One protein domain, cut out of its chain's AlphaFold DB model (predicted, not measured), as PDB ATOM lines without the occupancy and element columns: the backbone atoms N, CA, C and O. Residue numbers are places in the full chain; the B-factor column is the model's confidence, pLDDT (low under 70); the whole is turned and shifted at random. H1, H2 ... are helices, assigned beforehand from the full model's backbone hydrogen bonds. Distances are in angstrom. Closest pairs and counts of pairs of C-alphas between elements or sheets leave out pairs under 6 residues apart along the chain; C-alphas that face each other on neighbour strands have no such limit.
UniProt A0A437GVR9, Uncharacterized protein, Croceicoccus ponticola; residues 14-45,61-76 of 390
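Overview. This is residues 14 to 45 and 61 to 76 of the 390 residues of an uncharacterized protein of Croceicoccus ponticola (UniProt A0A437GVR9). One long, unbent helix, H1, makes the length of the model, and a shorter helix, H2, packs slantwise on its far end, folded back along it. The first part of H1, residues 14 to 31, sticks out as a bare arm, and the body of 30 residues without it is small, spanning 21 by 15 by 11 A. The printed part has 48 residues with two named helices, H1 then H2, and no named strand; the class is all helix. The whole is only just extended, close to loose, with a radius of gyration of the C-alphas of 14.7 A, and its C-alphas span 47 by 16 by 16 A.

Arrangement. H1, residues 14 to 44, touches H2, residues 61 to 75, with its residues 35 to 43 alone. The closest C-alphas of the two helices are those of Ala 39 and Ala 68, 4.2 A apart, and 20 pairs of C-alphas lie within 8 A. Their lines stand at a steep tilt of 47 degrees, and they run opposite ways. Their centres are 18.5 A apart. Each O i to N i+4 pair of H1 is within hydrogen-bond range; in H2 10 of 11 are.

Along the chain. H1 has 31 residues and measures 44.9 A from C-alpha 14 at (7.042, 6.603, -50.486) to C-alpha 44 at (6.576, -35.913, -36.114). H2 has 15 residues and measures 21.5 A, ending with C-alpha 75 at (15.291, -23.424, -42.638).

Size, cuts and confidence. The two C-alphas farthest apart are those of Glu 14 and Lys 62, at 47.6 A. Residues 46 to 60 are not printed, and the link from H1 to H2 runs across this cut, with C-alphas 45 and 61 10.9 A apart. The mean pLDDT of the printed part is 89.2, and no printed residue is under 70.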
ATOM      1  N   GLU A  14       5.872   7.343 -50.976       79.75
ATOM      2  CA  GLU A  14       7.042   6.603 -50.486       79.75
ATOM      3  C   GLU A  14       6.733   5.873 -49.173       79.75
ATOM      4  O   GLU A  14       7.043   4.690 -49.032       79.75
ATOM      5  N   ASN A  15       6.025   6.528 -48.246       84.50
ATOM      6  CA  ASN A  15       5.585   5.905 -46.997       84.50
ATOM      7  C   ASN A  15       4.561   4.778 -47.219       84.50
ATOM      8  O   ASN A  15       4.608   3.761 -46.523       84.50
ATOM      9  N   ALA A  16       3.636   4.924 -48.172       78.50
ATOM     10  CA  ALA A  16       2.675   3.874 -48.514       78.50
ATOM     11  C   ALA A  16       3.359   2.671 -49.179       78.50
ATOM     12  O   ALA A  16       3.049   1.528 -48.839       78.50
ATOM     13  N   LEU A  17       4.329   2.915 -50.064       82.75
ATOM     14  CA  LEU A  17       5.135   1.875 -50.698       82.75
ATOM     15  C   LEU A  17       5.998   1.134 -49.667       82.75
ATOM     16  O   LEU A  17       6.010  -0.096 -49.653       82.75
ATOM     17  N   ALA A  18       6.665   1.861 -48.765       87.88
ATOM     18  CA  ALA A  18       7.463   1.279 -47.689       87.88
ATOM     19  C   ALA A  18       6.614   0.391 -46.762       87.88
ATOM     20  O   ALA A  18       6.983  -0.757 -46.513       87.88
ATOM     21  N   ARG A  19       5.429   0.862 -46.339       87.38
ATOM     22  CA  ARG A  19       4.477   0.051 -45.555       87.38
ATOM     23  C   ARG A  19       3.955  -1.156 -46.330       87.38
ATOM     24  O   ARG A  19       3.787  -2.223 -45.748       87.38
ATOM     25  N   GLY A  20       3.701  -1.009 -47.630       88.44
ATOM     26  CA  GLY A  20       3.292  -2.116 -48.496       88.44
ATOM     27  C   GLY A  20       4.363  -3.207 -48.579       88.44
ATOM     28  O   GLY A  20       4.052  -4.390 -48.445       88.44
ATOM     29  N   MET A  21       5.632  -2.813 -48.716       92.06
ATOM     30  CA  MET A  21       6.765  -3.742 -48.698       92.06
ATOM     31  C   MET A  21       6.946  -4.412 -47.332       92.06
ATOM     32  O   MET A  21       7.197  -5.614 -47.276       92.06
ATOM     33  N   GLU A  22       6.795  -3.672 -46.234       91.19
ATOM     34  CA  GLU A  22       6.881  -4.215 -44.874       91.19
ATOM     35  C   GLU A  22       5.759  -5.226 -44.591       91.19
ATOM     36  O   GLU A  22       6.030  -6.347 -44.158       91.19
ATOM     37  N   MET A  23       4.513  -4.896 -44.944       88.75
ATOM     38  CA  MET A  23       3.381  -5.825 -44.855       88.75
ATOM     39  C   MET A  23       3.586  -7.061 -45.738       88.75
ATOM     40  O   MET A  23       3.244  -8.171 -45.330       88.75
ATOM     41  N   GLY A  24       4.191  -6.897 -46.919       88.56
ATOM     42  CA  GLY A  24       4.582  -8.007 -47.787       88.56
ATOM     43  C   GLY A  24       5.598  -8.945 -47.130       88.56
ATOM     44  O   GLY A  24       5.418 -10.163 -47.178       88.56
ATOM     45  N   LYS A  25       6.618  -8.397 -46.455       93.00
ATOM     46  CA  LYS A  25       7.607  -9.180 -45.693       93.00
ATOM     47  C   LYS A  25       6.954  -9.945 -44.542       93.00
ATOM     48  O   LYS A  25       7.143 -11.153 -44.442       93.00
ATOM     49  N   ILE A  26       6.113  -9.282 -43.745       90.25
ATOM     50  CA  ILE A  26       5.395  -9.909 -42.621       90.25
ATOM     51  C   ILE A  26       4.476 -11.038 -43.117       90.25
ATOM     52  O   ILE A  26       4.437 -12.124 -42.533       90.25
ATOM     53  N   ALA A  27       3.748 -10.814 -44.214       89.19
ATOM     54  CA  ALA A  27       2.887 -11.832 -44.812       89.19
ATOM     55  C   ALA A  27       3.689 -13.032 -45.353       89.19
ATOM     56  O   ALA A  27       3.239 -14.175 -45.217       89.19
ATOM     57  N   GLY A  28       4.870 -12.784 -45.929       91.06
ATOM     58  CA  GLY A  28       5.820 -13.818 -46.343       91.06
ATOM     59  C   GLY A  28       6.305 -14.657 -45.160       91.06
ATOM     60  O   GLY A  28       6.093 -15.867 -45.134       91.06
ATOM     61  N   GLU A  29       6.828 -14.012 -44.115       92.00
ATOM     62  CA  GLU A  29       7.323 -14.688 -42.909       92.00
ATOM     63  C   GLU A  29       6.238 -15.525 -42.208       92.00
ATOM     64  O   GLU A  29       6.502 -16.635 -41.728       92.00
ATOM     65  N   ALA A  30       4.999 -15.025 -42.170       90.69
ATOM     66  CA  ALA A  30       3.865 -15.749 -41.605       90.69
ATOM     67  C   ALA A  30       3.515 -17.011 -42.413       90.69
ATOM     68  O   ALA A  30       3.196 -18.047 -41.818       90.69
ATOM     69  N   ARG A  31       3.594 -16.957 -43.751       91.50
ATOM     70  CA  ARG A  31       3.414 -18.136 -44.615       91.50
ATOM     71  C   ARG A  31       4.531 -19.149 -44.403       91.50
ATOM     72  O   ARG A  31       4.226 -20.314 -44.152       91.50
ATOM     73  N   ASP A  32       5.782 -18.704 -44.387       89.00
ATOM     74  CA  ASP A  32       6.941 -19.579 -44.193       89.00
ATOM     75  C   ASP A  32       6.903 -20.269 -42.827       89.00
ATOM     76  O   ASP A  32       7.251 -21.443 -42.689       89.00
ATOM     77  N   LYS A  33       6.463 -19.557 -41.779       91.50
ATOM     78  CA  LYS A  33       6.296 -20.131 -40.436       91.50
ATOM     79  C   LYS A  33       5.215 -21.213 -40.409       91.50
ATOM     80  O   LYS A  33       5.434 -22.256 -39.798       91.50
ATOM     81  N   ARG A  34       4.081 -21.002 -41.090       91.88
ATOM     82  CA  ARG A  34       3.015 -22.015 -41.207       91.88
ATOM     83  C   ARG A  34       3.473 -23.231 -42.010       91.88
ATOM     84  O   ARG A  34       3.219 -24.352 -41.587       91.88
ATOM     85  N   GLN A  35       4.180 -23.025 -43.121       90.19
ATOM     86  CA  GLN A  35       4.743 -24.123 -43.914       90.19
ATOM     87  C   GLN A  35       5.737 -24.954 -43.098       90.19
ATOM     88  O   GLN A  35       5.645 -26.178 -43.084       90.19
ATOM     89  N   TYR A  36       6.621 -24.295 -42.347       90.56
ATOM     90  CA  TYR A  36       7.563 -24.970 -41.458       90.56
ATOM     91  C   TYR A  36       6.860 -25.757 -40.339       90.56
ATOM     92  O   TYR A  36       7.217 -26.901 -40.077       90.56
ATOM     93  N   GLN A  37       5.826 -25.192 -39.705       91.31
ATOM     94  CA  GLN A  37       5.035 -25.896 -38.685       91.31
ATOM     95  C   GLN A  37       4.280 -27.103 -39.259       91.31
ATOM     96  O   GLN A  37       4.271 -28.170 -38.648       91.31
ATOM     97  N   ASN A  38       3.698 -26.970 -40.452       90.50
ATOM     98  CA  ASN A  38       3.035 -28.078 -41.136       90.50
ATOM     99  C   ASN A  38       4.028 -29.188 -41.508       90.50
ATOM    100  O   ASN A  38       3.722 -30.369 -41.338       90.50
ATOM    101  N   ALA A  39       5.230 -28.821 -41.961       89.56
ATOM    102  CA  ALA A  39       6.305 -29.765 -42.231       89.56
ATOM    103  C   ALA A  39       6.747 -30.504 -40.956       89.56
ATOM    104  O   ALA A  39       6.853 -31.728 -40.966       89.56
ATOM    105  N   LEU A  40       6.923 -29.790 -39.837       89.88
ATOM    106  CA  LEU A  40       7.234 -30.402 -38.542       89.88
ATOM    107  C   LEU A  40       6.165 -31.405 -38.107       89.88
ATOM    108  O   LEU A  40       6.501 -32.538 -37.768       89.88
ATOM    109  N   ASN A  41       4.889 -31.022 -38.174       90.44
ATOM    110  CA  ASN A  41       3.783 -31.912 -37.820       90.44
ATOM    111  C   ASN A  41       3.749 -33.157 -38.717       90.44
ATOM    112  O   ASN A  41       3.546 -34.261 -38.223       90.44
ATOM    113  N   THR A  42       4.018 -32.998 -40.017       89.31
ATOM    114  CA  THR A  42       4.061 -34.115 -40.976       89.31
ATOM    115  C   THR A  42       5.178 -35.110 -40.651       89.31
ATOM    116  O   THR A  42       4.998 -36.311 -40.826       89.31
ATOM    117  N   VAL A  43       6.333 -34.633 -40.176       87.38
ATOM    118  CA  VAL A  43       7.478 -35.496 -39.840       87.38
ATOM    119  C   VAL A  43       7.344 -36.124 -38.451       87.38
ATOM    120  O   VAL A  43       7.814 -37.242 -38.257       87.38
ATOM    121  N   MET A  44       6.725 -35.429 -37.493       85.38
ATOM    122  CA  MET A  44       6.576 -35.913 -36.114       85.38
ATOM    123  C   MET A  44       5.378 -36.838 -35.897       85.38
ATOM    124  O   MET A  44       5.329 -37.511 -34.868       85.38
ATOM    125  N   MET A  45       4.412 -36.878 -36.817       83.19
ATOM    126  CA  MET A  45       3.285 -37.798 -36.696       83.19
ATOM    127  C   MET A  45       3.777 -39.254 -36.762       83.19
ATOM    128  O   MET A  45       4.393 -39.637 -37.762       83.19
ATOM    129  N   PHE A  61       2.306 -40.644 -48.609       83.38
ATOM    130  CA  PHE A  61       2.896 -40.300 -47.317       83.38
ATOM    131  C   PHE A  61       4.417 -40.135 -47.420       83.38
ATOM    132  O   PHE A  61       4.965 -39.145 -46.937       83.38
ATOM    133  N   LYS A  62       5.106 -41.052 -48.118       82.06
ATOM    134  CA  LYS A  62       6.562 -40.959 -48.332       82.06
ATOM    135  C   LYS A  62       6.947 -39.672 -49.064       82.06
ATOM    136  O   LYS A  62       7.892 -39.000 -48.655       82.06
ATOM    137  N   LYS A  63       6.187 -39.293 -50.099       87.44
ATOM    138  CA  LYS A  63       6.393 -38.030 -50.827       87.44
ATOM    139  C   LYS A  63       6.189 -36.812 -49.926       87.44
ATOM    140  O   LYS A  63       7.068 -35.955 -49.877       87.44
ATOM    141  N   ARG A  64       5.090 -36.769 -49.160       88.44
ATOM    142  CA  ARG A  64       4.797 -35.672 -48.219       88.44
ATOM    143  C   ARG A  64       5.857 -35.539 -47.127       88.44
ATOM    144  O   ARG A  64       6.283 -34.429 -46.826       88.44
ATOM    145  N   ARG A  65       6.337 -36.657 -46.576       88.69
ATOM    146  CA  ARG A  65       7.428 -36.663 -45.590       88.69
ATOM    147  C   ARG A  65       8.735 -36.153 -46.199       88.69
ATOM    148  O   ARG A  65       9.410 -35.341 -45.575       88.69
ATOM    149  N   ALA A  66       9.077 -36.572 -47.418       88.88
ATOM    150  CA  ALA A  66      10.270 -36.088 -48.114       88.88
ATOM    151  C   ALA A  66      10.199 -34.578 -48.406       88.88
ATOM    152  O   ALA A  66      11.183 -33.863 -48.218       88.88
ATOM    153  N   GLU A  67       9.035 -34.075 -48.819       92.12
ATOM    154  CA  GLU A  67       8.803 -32.645 -49.031       92.12
ATOM    155  C   GLU A  67       8.901 -31.852 -47.721       92.12
ATOM    156  O   GLU A  67       9.618 -30.854 -47.653       92.12
ATOM    157  N   ALA A  68       8.279 -32.343 -46.647       91.94
ATOM    158  CA  ALA A  68       8.386 -31.745 -45.322       91.94
ATOM    159  C   ALA A  68       9.845 -31.674 -44.838       91.94
ATOM    160  O   ALA A  68      10.288 -30.635 -44.344       91.94
ATOM    161  N   MET A  69      10.632 -32.731 -45.055       91.75
ATOM    162  CA  MET A  69      12.059 -32.733 -44.726       91.75
ATOM    163  C   MET A  69      12.855 -31.699 -45.526       91.75
ATOM    164  O   MET A  69      13.745 -31.066 -44.959       91.75
ATOM    165  N   ARG A  70      12.520 -31.457 -46.801       92.69
ATOM    166  CA  ARG A  70      13.143 -30.385 -47.602       92.69
ATOM    167  C   ARG A  70      12.843 -28.999 -47.031       92.69
ATOM    168  O   ARG A  70      13.759 -28.188 -46.912       92.69
ATOM    169  N   VAL A  71      11.595 -28.746 -46.630       92.50
ATOM    170  CA  VAL A  71      11.187 -27.473 -46.004       92.50
ATOM    171  C   VAL A  71      11.918 -27.253 -44.676       92.50
ATOM    172  O   VAL A  71      12.391 -26.149 -44.402       92.50
ATOM    173  N   ILE A  72      12.061 -28.300 -43.856       92.56
ATOM    174  CA  ILE A  72      12.798 -28.215 -42.588       92.56
ATOM    175  C   ILE A  72      14.290 -27.979 -42.848       92.56
ATOM    176  O   ILE A  72      14.873 -27.098 -42.220       92.56
ATOM    177  N   ALA A  73      14.897 -28.703 -43.793       93.81
ATOM    178  CA  ALA A  73      16.316 -28.576 -44.126       93.81
ATOM    179  C   ALA A  73      16.683 -27.185 -44.663       93.81
ATOM    180  O   ALA A  73      17.727 -26.653 -44.291       93.81
ATOM    181  N   ALA A  74      15.810 -26.569 -45.470       92.25
ATOM    182  CA  ALA A  74      16.014 -25.215 -45.985       92.25
ATOM    183  C   ALA A  74      16.074 -24.154 -44.870       92.25
ATOM    184  O   ALA A  74      16.751 -23.140 -45.020       92.25
ATOM    185  N   ARG A  75      15.380 -24.386 -43.745       92.00
ATOM    186  CA  ARG A  75      15.291 -23.424 -42.638       92.00
ATOM    187  C   ARG A  75      16.226 -23.733 -41.473       92.00
ATOM    188  O   ARG A  75      16.753 -22.814 -40.855       92.00
ATOM    189  N   ASN A  76      16.402 -25.009 -41.140       93.06
ATOM    190  CA  ASN A  76      17.267 -25.471 -40.060       93.06
ATOM    191  C   ASN A  76      17.919 -26.820 -40.429       93.06
ATOM    192  O   ASN A  76      17.391 -27.881 -40.077       93.06
TER     193      ASN A  76